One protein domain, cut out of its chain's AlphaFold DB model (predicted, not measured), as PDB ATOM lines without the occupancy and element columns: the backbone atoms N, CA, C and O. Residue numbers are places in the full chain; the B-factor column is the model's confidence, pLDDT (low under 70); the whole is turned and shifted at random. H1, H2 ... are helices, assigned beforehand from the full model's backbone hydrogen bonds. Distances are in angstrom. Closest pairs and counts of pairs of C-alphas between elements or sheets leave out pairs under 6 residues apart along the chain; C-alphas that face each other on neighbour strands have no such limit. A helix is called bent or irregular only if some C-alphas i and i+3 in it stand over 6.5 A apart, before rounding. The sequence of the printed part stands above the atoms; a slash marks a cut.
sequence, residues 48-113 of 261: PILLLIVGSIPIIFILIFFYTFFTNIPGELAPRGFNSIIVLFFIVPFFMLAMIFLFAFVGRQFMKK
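What this domain is: This is residues 48 to 113 of the 261 residues of the protein "Zinc ribbon domain-containing protein" of Euryarchaeota archaeon (UniProt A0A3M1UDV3). The long helix H2 and the bent helix H1 run side by side in opposite directions, like the two legs of a narrow U, joined at one end by a loop that sticks out at residues 74 to 82. The legs are loosely paired, with no helix touching another. The printed part has 66 residues with two named helices, H1 then H2, and no named strand: all helix. It is a rod of 56 by 20 by 10 A, only just extended, close to loose, with a radius of gyration of the C-alphas of 16.5 A.

Where its parts are: H2, residues 82 to 111, is 44.4 A long, from C-alpha 82 at (128.597, 183.002, 177.082) to C-alpha 111 at (107.339, 144.822, 184.933). It is neither bent nor irregular, but only just: C-alphas 89 and 92 are 6.2 A apart. H1, residues 48 to 71, was assigned as one helix by its hydrogen bonds but is bent: C-alphas 55 and 58 are 6.8 A apart. Its arms are H1a, residues 48 to 55, 10.2 A, and H1b, residues 58 to 71, 19.9 A.

How they stand to each other: H2 and H1b are near each other, with 11 pairs of C-alphas within 10 A. H1a and H2 are apart. H1a and H1b stand at a shallow tilt of 34.5 degrees, only just short of steep. In H1a and H1b every O i to N i+4 pair is within hydrogen-bond range; in H2, 24 of 26 are.

The domain as a whole: The C-alphas of Glu 76 and Lys 113, the two farthest apart, are 56.5 A apart. The printed part has no cut, and the link from H1 to H2, 10 residues, is short. Residues 77 to 84 and 111 to 113 are under pLDDT 70.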
ATOM      1  N   PRO A  48     112.335 145.147 171.444       79.88
ATOM      2  CA  PRO A  48     112.939 146.155 172.321       79.88
ATOM      3  C   PRO A  48     114.131 146.890 171.694       79.88
ATOM      4  O   PRO A  48     114.262 148.094 171.887       79.88
ATOM      5  N   ILE A  49     114.974 146.198 170.921       81.69
ATOM      6  CA  ILE A  49     116.133 146.815 170.259       81.69
ATOM      7  C   ILE A  49     115.651 147.777 169.168       81.69
ATOM      8  O   ILE A  49     116.101 148.918 169.103       81.69
ATOM      9  N   LEU A  50     114.674 147.354 168.362       85.38
ATOM     10  CA  LEU A  50     114.079 148.197 167.328       85.38
ATOM     11  C   LEU A  50     113.398 149.437 167.923       85.38
ATOM     12  O   LEU A  50     113.496 150.522 167.360       85.38
ATOM     13  N   LEU A  51     112.754 149.299 169.084       83.75
ATOM     14  CA  LEU A  51     112.071 150.401 169.765       83.75
ATOM     15  C   LEU A  51     113.064 151.433 170.326       83.75
ATOM     16  O   LEU A  51     112.790 152.629 170.269       83.75
ATOM     17  N   LEU A  52     114.244 150.996 170.784       82.12
ATOM     18  CA  LEU A  52     115.341 151.894 171.171       82.12
ATOM     19  C   LEU A  52     115.942 152.630 169.966       82.12
ATOM     20  O   LEU A  52     116.195 153.833 170.038       82.12
ATOM     21  N   ILE A  53     116.130 151.933 168.841       84.56
ATOM     22  CA  ILE A  53     116.658 152.543 167.614       84.56
ATOM     23  C   ILE A  53     115.663 153.580 167.082       84.56
ATOM     24  O   ILE A  53     116.029 154.734 166.895       84.56
ATOM     25  N   VAL A  54     114.389 153.219 166.919       88.00
ATOM     26  CA  VAL A  54     113.367 154.139 166.392       88.00
ATOM     27  C   VAL A  54     113.102 155.296 167.363       88.00
ATOM     28  O   VAL A  54     112.960 156.438 166.933       88.00
ATOM     29  N   GLY A  55     113.098 155.032 168.673       81.12
ATOM     30  CA  GLY A  55     112.895 156.056 169.699       81.12
ATOM     31  C   GLY A  55     114.039 157.070 169.823       81.12
ATOM     32  O   GLY A  55     113.808 158.186 170.284       81.12
ATOM     33  N   SER A  56     115.256 156.725 169.388       83.25
ATOM     34  CA  SER A  56     116.416 157.630 169.450       83.25
ATOM     35  C   SER A  56     116.535 158.575 168.248       83.25
ATOM     36  O   SER A  56     117.134 159.642 168.381       83.25
ATOM     37  N   ILE A  57     115.902 158.265 167.111       87.25
ATOM     38  CA  ILE A  57     115.883 159.121 165.909       87.25
ATOM     39  C   ILE A  57     115.461 160.574 166.214       87.25
ATOM     40  O   ILE A  57     116.230 161.480 165.888       87.25
ATOM     41  N   PRO A  58     114.311 160.859 166.862       82.94
ATOM     42  CA  PRO A  58     113.907 162.242 167.131       82.94
ATOM     43  C   PRO A  58     114.886 162.976 168.056       82.94
ATOM     44  O   PRO A  58     115.104 164.173 167.890       82.94
ATOM     45  N   ILE A  59     115.528 162.264 168.988       81.81
ATOM     46  CA  ILE A  59     116.532 162.839 169.893       81.81
ATOM     47  C   ILE A  59     117.759 163.302 169.097       81.81
ATOM     48  O   ILE A  59     118.251 164.408 169.308       81.81
ATOM     49  N   ILE A  60     118.219 162.487 168.143       84.62
ATOM     50  CA  ILE A  60     119.344 162.828 167.265       84.62
ATOM     51  C   ILE A  60     119.008 164.059 166.413       84.62
ATOM     52  O   ILE A  60     119.822 164.977 166.325       84.62
ATOM     53  N   PHE A  61     117.799 164.132 165.843       86.88
ATOM     54  CA  PHE A  61     117.361 165.305 165.075       86.88
ATOM     55  C   PHE A  61     117.331 166.584 165.916       86.88
ATOM     56  O   PHE A  61     117.787 167.626 165.449       86.88
ATOM     57  N   ILE A  62     116.851 166.506 167.160       83.81
ATOM     58  CA  ILE A  62     116.847 167.645 168.085       83.81
ATOM     59  C   ILE A  62     118.281 168.108 168.373       83.81
ATOM     60  O   ILE A  62     118.565 169.302 168.295       83.81
ATOM     61  N   LEU A  63     119.202 167.180 168.647       83.06
ATOM     62  CA  LEU A  63     120.610 167.512 168.888       83.06
ATOM     63  C   LEU A  63     121.270 168.168 167.666       83.06
ATOM     64  O   LEU A  63     121.961 169.173 167.822       83.06
ATOM     65  N   ILE A  64     121.025 167.653 166.456       87.62
ATOM     66  CA  ILE A  64     121.535 168.238 165.204       87.62
ATOM     67  C   ILE A  64     120.941 169.631 164.970       87.62
ATOM     68  O   ILE A  64     121.660 170.554 164.582       87.62
ATOM     69  N   PHE A  65     119.643 169.808 165.221       88.50
ATOM     70  CA  PHE A  65     118.979 171.100 165.081       88.50
ATOM     71  C   PHE A  65     119.578 172.139 166.032       88.50
ATOM     72  O   PHE A  65     119.965 173.216 165.593       88.50
ATOM     73  N   PHE A  66     119.737 171.807 167.317       81.38
ATOM     74  CA  PHE A  66     120.360 172.723 168.272       81.38
ATOM     75  C   PHE A  66     121.815 173.013 167.912       81.38
ATOM     76  O   PHE A  66     122.218 174.172 167.925       81.38
ATOM     77  N   TYR A  67     122.587 171.991 167.538       82.38
ATOM     78  CA  TYR A  67     123.968 172.179 167.105       82.38
ATOM     79  C   TYR A  67     124.057 173.160 165.930       82.38
ATOM     80  O   TYR A  67     124.762 174.159 166.025       82.38
ATOM     81  N   THR A  68     123.281 172.932 164.867       85.12
ATOM     82  CA  THR A  68     123.288 173.800 163.678       85.12
ATOM     83  C   THR A  68     122.763 175.204 163.971       85.12
ATOM     84  O   THR A  68     123.309 176.177 163.449       85.12
ATOM     85  N   PHE A  69     121.743 175.329 164.822       84.75
ATOM     86  CA  PHE A  69     121.214 176.615 165.262       84.75
ATOM     87  C   PHE A  69     122.281 177.429 165.998       84.75
ATOM     88  O   PHE A  69     122.514 178.583 165.651       84.75
ATOM     89  N   PHE A  70     122.988 176.822 166.957       77.62
ATOM     90  CA  PHE A  70     124.016 177.516 167.735       77.62
ATOM     91  C   PHE A  70     125.285 177.818 166.932       77.62
ATOM     92  O   PHE A  70     125.907 178.851 167.172       77.62
ATOM     93  N   THR A  71     125.666 176.975 165.968       78.50
ATOM     94  CA  THR A  71     126.838 177.242 165.116       78.50
ATOM     95  C   THR A  71     126.600 178.331 164.073       78.50
ATOM     96  O   THR A  71     127.564 178.925 163.607       78.50
ATOM     97  N   ASN A  72     125.344 178.601 163.696       82.25
ATOM     98  CA  ASN A  72     125.003 179.594 162.670       82.25
ATOM     99  C   ASN A  72     124.659 180.983 163.227       82.25
ATOM    100  O   ASN A  72     124.278 181.864 162.456       82.25
ATOM    101  N   ILE A  73     124.779 181.214 164.537       78.50
ATOM    102  CA  ILE A  73     124.570 182.553 165.097       78.50
ATOM    103  C   ILE A  73     125.735 183.448 164.638       78.50
ATOM    104  O   ILE A  73     126.884 183.159 164.987       78.50
ATOM    105  N   PRO A  74     125.482 184.520 163.863       80.25
ATOM    106  CA  PRO A  74     126.536 185.391 163.360       80.25
ATOM    107  C   PRO A  74     127.323 186.011 164.522       80.25
ATOM    108  O   PRO A  74     126.755 186.544 165.477       80.25
ATOM    109  N   GLY A  75     128.653 185.920 164.435       70.75
ATOM    110  CA  GLY A  75     129.588 186.199 165.532       70.75
ATOM    111  C   GLY A  75     129.641 187.648 166.031       70.75
ATOM    112  O   GLY A  75     130.376 187.925 166.974       70.75
ATOM    113  N   GLU A  76     128.873 188.564 165.444       78.94
ATOM    114  CA  GLU A  76     128.844 189.979 165.835       78.94
ATOM    115  C   GLU A  76     127.977 190.255 167.075       78.94
ATOM    116  O   GLU A  76     128.169 191.271 167.736       78.94
ATOM    117  N   LEU A  77     127.077 189.337 167.451       67.06
ATOM    118  CA  LEU A  77     126.199 189.474 168.628       67.06
ATOM    119  C   LEU A  77     126.528 188.505 169.774       67.06
ATOM    120  O   LEU A  77     125.877 188.540 170.818       67.06
ATOM    121  N   ALA A  78     127.527 187.636 169.609       58.94
ATOM    122  CA  ALA A  78     127.867 186.632 170.609       58.94
ATOM    123  C   ALA A  78     128.968 187.150 171.557       58.94
ATOM    124  O   ALA A  78     130.126 187.253 171.139       58.94
ATOM    125  N   PRO A  79     128.677 187.441 172.842       62.84
ATOM    126  CA  PRO A  79     129.725 187.688 173.825       62.84
ATOM    127  C   PRO A  79     130.642 186.461 173.889       62.84
ATOM    128  O   PRO A  79     130.203 185.356 174.226       62.84
ATOM    129  N   ARG A  80     131.916 186.650 173.516       63.06
ATOM    130  CA  ARG A  80     132.965 185.618 173.499       63.06
ATOM    131  C   ARG A  80     133.037 184.944 174.880       63.06
ATOM    132  O   ARG A  80     133.650 185.481 175.792       63.06
ATOM    133  N   GLY A  81     132.373 183.798 175.041       63.41
ATOM    134  CA  GLY A  81     132.379 182.992 176.271       63.41
ATOM    135  C   GLY A  81     131.009 182.598 176.840       63.41
ATOM    136  O   GLY A  81     130.949 181.662 177.631       63.41
ATOM    137  N   PHE A  82     129.904 183.235 176.436       63.12
ATOM    138  CA  PHE A  82     128.597 183.002 177.082       63.12
ATOM    139  C   PHE A  82     127.804 181.821 176.486       63.12
ATOM    140  O   PHE A  82     127.078 181.128 177.200       63.12
ATOM    141  N   ASN A  83     127.989 181.526 175.193       66.44
ATOM    142  CA  ASN A  83     127.177 180.523 174.491       66.44
ATOM    143  C   ASN A  83     127.466 179.079 174.931       66.44
ATOM    144  O   ASN A  83     126.545 178.273 175.013       66.44
ATOM    145  N   SER A  84     128.708 178.741 175.284       68.69
ATOM    146  CA  SER A  84     129.054 177.356 175.640       68.69
ATOM    147  C   SER A  84     128.544 176.951 177.027       68.69
ATOM    148  O   SER A  84     128.165 175.800 177.231       68.69
ATOM    149  N   ILE A  85     128.498 177.890 177.979       76.31
ATOM    150  CA  ILE A  85     128.101 177.607 179.367       76.31
ATOM    151  C   ILE A  85     126.584 177.446 179.473       76.31
ATOM    152  O   ILE A  85     126.119 176.511 180.118       76.31
ATOM    153  N   ILE A  86     125.808 178.300 178.797       76.88
ATOM    154  CA  ILE A  86     124.338 178.203 178.784       76.88
ATOM    155  C   ILE A  86     123.888 176.904 178.118       76.88
ATOM    156  O   ILE A  86     123.032 176.200 178.651       76.88
ATOM    157  N   VAL A  87     124.497 176.543 176.988       71.38
ATOM    158  CA  VAL A  87     124.202 175.279 176.303       71.38
ATOM    159  C   VAL A  87     124.453 174.093 177.238       71.38
ATOM    160  O   VAL A  87     123.597 173.220 177.358       71.38
ATOM    161  N   LEU A  88     125.562 174.093 177.984       79.38
ATOM    162  CA  LEU A  88     125.845 173.032 178.949       79.38
ATOM    163  C   LEU A  88     124.836 173.012 180.110       79.38
ATOM    164  O   LEU A  88     124.364 171.945 180.497       79.38
ATOM    165  N   PHE A  89     124.476 174.180 180.646       84.19
ATOM    166  CA  PHE A  89     123.606 174.293 181.818       84.19
ATOM    167  C   PHE A  89     122.143 173.962 181.541       84.19
ATOM    168  O   PHE A  89     121.469 173.473 182.439       84.19
ATOM    169  N   PHE A  90     121.639 174.210 180.332       81.75
ATOM    170  CA  PHE A  90     120.227 173.975 180.022       81.75
ATOM    171  C   PHE A  90     119.991 172.672 179.258       81.75
ATOM    172  O   PHE A  90     119.008 171.981 179.526       81.75
ATOM    173  N   ILE A  91     120.892 172.286 178.351       80.38
ATOM    174  CA  ILE A  91     120.679 171.090 177.523       80.38
ATOM    175  C   ILE A  91     120.996 169.814 178.304       80.38
ATOM    176  O   ILE A  91     120.233 168.850 178.226       80.38
ATOM    177  N   VAL A  92     122.072 169.798 179.098       83.06
ATOM    178  CA  VAL A  92     122.486 168.584 179.824       83.06
ATOM    179  C   VAL A  92     121.428 168.122 180.837       83.06
ATOM    180  O   VAL A  92     121.082 166.937 180.813       83.06
ATOM    181  N   PRO A  93     120.837 168.995 181.681       87.12
ATOM    182  CA  PRO A  93     119.807 168.560 182.625       87.12
ATOM    183  C   PRO A  93     118.530 168.101 181.930       87.12
ATOM    184  O   PRO A  93     117.925 167.120 182.356       87.12
ATOM    185  N   PHE A  94     118.140 168.763 180.835       85.19
ATOM    186  CA  PHE A  94     116.963 168.365 180.065       85.19
ATOM    187  C   PHE A  94     117.143 166.969 179.459       85.19
ATOM    188  O   PHE A  94     116.242 166.132 179.525       85.19
ATOM    189  N   PHE A  95     118.341 166.680 178.943       82.75
ATOM    190  CA  PHE A  95     118.678 165.369 178.395       82.75
ATOM    191  C   PHE A  95     118.706 164.275 179.471       82.75
ATOM    192  O   PHE A  95     118.155 163.192 179.272       82.75
ATOM    193  N   MET A  96     119.291 164.568 180.637       86.62
ATOM    194  CA  MET A  96     119.282 163.660 181.789       86.62
ATOM    195  C   MET A  96     117.853 163.339 182.241       86.62
ATOM    196  O   MET A  96     117.522 162.175 182.464       86.62
ATOM    197  N   LEU A  97     116.983 164.350 182.322       89.88
ATOM    198  CA  LEU A  97     115.590 164.162 182.717       89.88
ATOM    199  C   LEU A  97     114.835 163.292 181.698       89.88
ATOM    200  O   LEU A  97     114.133 162.358 182.084       89.88
ATOM    201  N   ALA A  98     115.037 163.539 180.400       85.44
ATOM    202  CA  ALA A  98     114.451 162.734 179.329       85.44
ATOM    203  C   ALA A  98     114.900 161.263 179.394       85.44
ATOM    204  O   ALA A  98     114.073 160.359 179.250       85.44
ATOM    205  N   MET A  99     116.182 161.005 179.680       85.62
ATOM    206  CA  MET A  99     116.698 159.647 179.876       85.62
ATOM    207  C   MET A  99     116.059 158.959 181.086       85.62
ATOM    208  O   MET A  99     115.633 157.812 180.972       85.62
ATOM    209  N   ILE A 100     115.917 159.649 182.222       90.06
ATOM    210  CA  ILE A 100     115.258 159.090 183.417       90.06
ATOM    211  C   ILE A 100     113.808 158.695 183.105       90.06
ATOM    212  O   ILE A 100     113.382 157.591 183.453       90.06
ATOM    213  N   PHE A 101     113.057 159.552 182.404       87.31
ATOM    214  CA  PHE A 101     111.690 159.239 181.981       87.31
ATOM    215  C   PHE A 101     111.632 158.040 181.031       87.31
ATOM    216  O   PHE A 101     110.761 157.181 181.191       87.31
ATOM    217  N   LEU A 102     112.572 157.937 180.085       85.75
ATOM    218  CA  LEU A 102     112.675 156.792 179.180       85.75
ATOM    219  C   LEU A 102     112.923 155.492 179.960       85.75
ATOM    220  O   LEU A 102     112.202 154.514 179.759       85.75
ATOM    221  N   PHE A 103     113.879 155.487 180.891       85.62
ATOM    222  CA  PHE A 103     114.171 154.319 181.729       85.62
ATOM    223  C   PHE A 103     112.982 153.924 182.607       85.62
ATOM    224  O   PHE A 103     112.641 152.743 182.675       85.62
ATOM    225  N   ALA A 104     112.306 154.893 183.230       86.12
ATOM    226  CA  ALA A 104     111.117 154.634 184.035       86.12
ATOM    227  C   ALA A 104     109.974 154.049 183.188       86.12
ATOM    228  O   ALA A 104     109.307 153.097 183.603       86.12
ATOM    229  N   PHE A 105     109.764 154.580 181.980       85.50
ATOM    230  CA  PHE A 105     108.741 154.089 181.063       85.50
ATOM    231  C   PHE A 105     109.040 152.664 180.588       85.50
ATOM    232  O   PHE A 105     108.176 151.791 180.688       85.50
ATOM    233  N   VAL A 106     110.270 152.406 180.136       82.88
ATOM    234  CA  VAL A 106     110.716 151.076 179.700       82.88
ATOM    235  C   VAL A 106     110.621 150.081 180.859       82.88
ATOM    236  O   VAL A 106     109.993 149.033 180.708       82.88
ATOM    237  N   GLY A 107     111.129 150.431 182.044       81.38
ATOM    238  CA  GLY A 107     111.042 149.591 183.239       81.38
ATOM    239  C   GLY A 107     109.600 149.217 183.597       81.38
ATOM    240  O   GLY A 107     109.305 148.055 183.879       81.38
ATOM    241  N   ARG A 108     108.661 150.166 183.484       80.19
ATOM    242  CA  ARG A 108     107.233 149.914 183.733       80.19
ATOM    243  C   ARG A 108     106.614 148.939 182.730       80.19
ATOM    244  O   ARG A 108     105.755 148.147 183.116       80.19
ATOM    245  N   GLN A 109     107.032 148.979 181.463       77.75
ATOM    246  CA  GLN A 109     106.554 148.043 180.437       77.75
ATOM    247  C   GLN A 109     107.091 146.626 180.662       77.75
ATOM    248  O   GLN A 109     106.349 145.657 180.493       77.75
ATOM    249  N   PHE A 110     108.344 146.493 181.104       73.12
ATOM    250  CA  PHE A 110     108.922 145.189 181.437       73.12
ATOM    251  C   PHE A 110     108.246 144.552 182.657       73.12
ATOM    252  O   PHE A 110     107.894 143.374 182.607       73.12
ATOM    253  N   MET A 111     107.962 145.334 183.703       69.19
ATOM    254  CA  MET A 111     107.339 144.822 184.933       69.19
ATOM    255  C   MET A 111     105.900 144.321 184.735       69.19
ATOM    256  O   MET A 111     105.458 143.423 185.444       69.19
ATOM    257  N   LYS A 112     105.158 144.844 183.749       64.88
ATOM    258  CA  LYS A 112     103.795 144.361 183.455       64.88
ATOM    259  C   LYS A 112     103.759 142.985 182.784       64.88
ATOM    260  O   LYS A 112     102.714 142.343 182.799       64.88
ATOM    261  N   LYS A 113     104.866 142.526 182.189       56.88
ATOM    262  CA  LYS A 113     104.923 141.257 181.443       56.88
ATOM    263  C   LYS A 113     105.475 140.076 182.241       56.88
ATOM    264  O   LYS A 113     105.384 138.952 181.761       56.88
TER     265      LYS A 113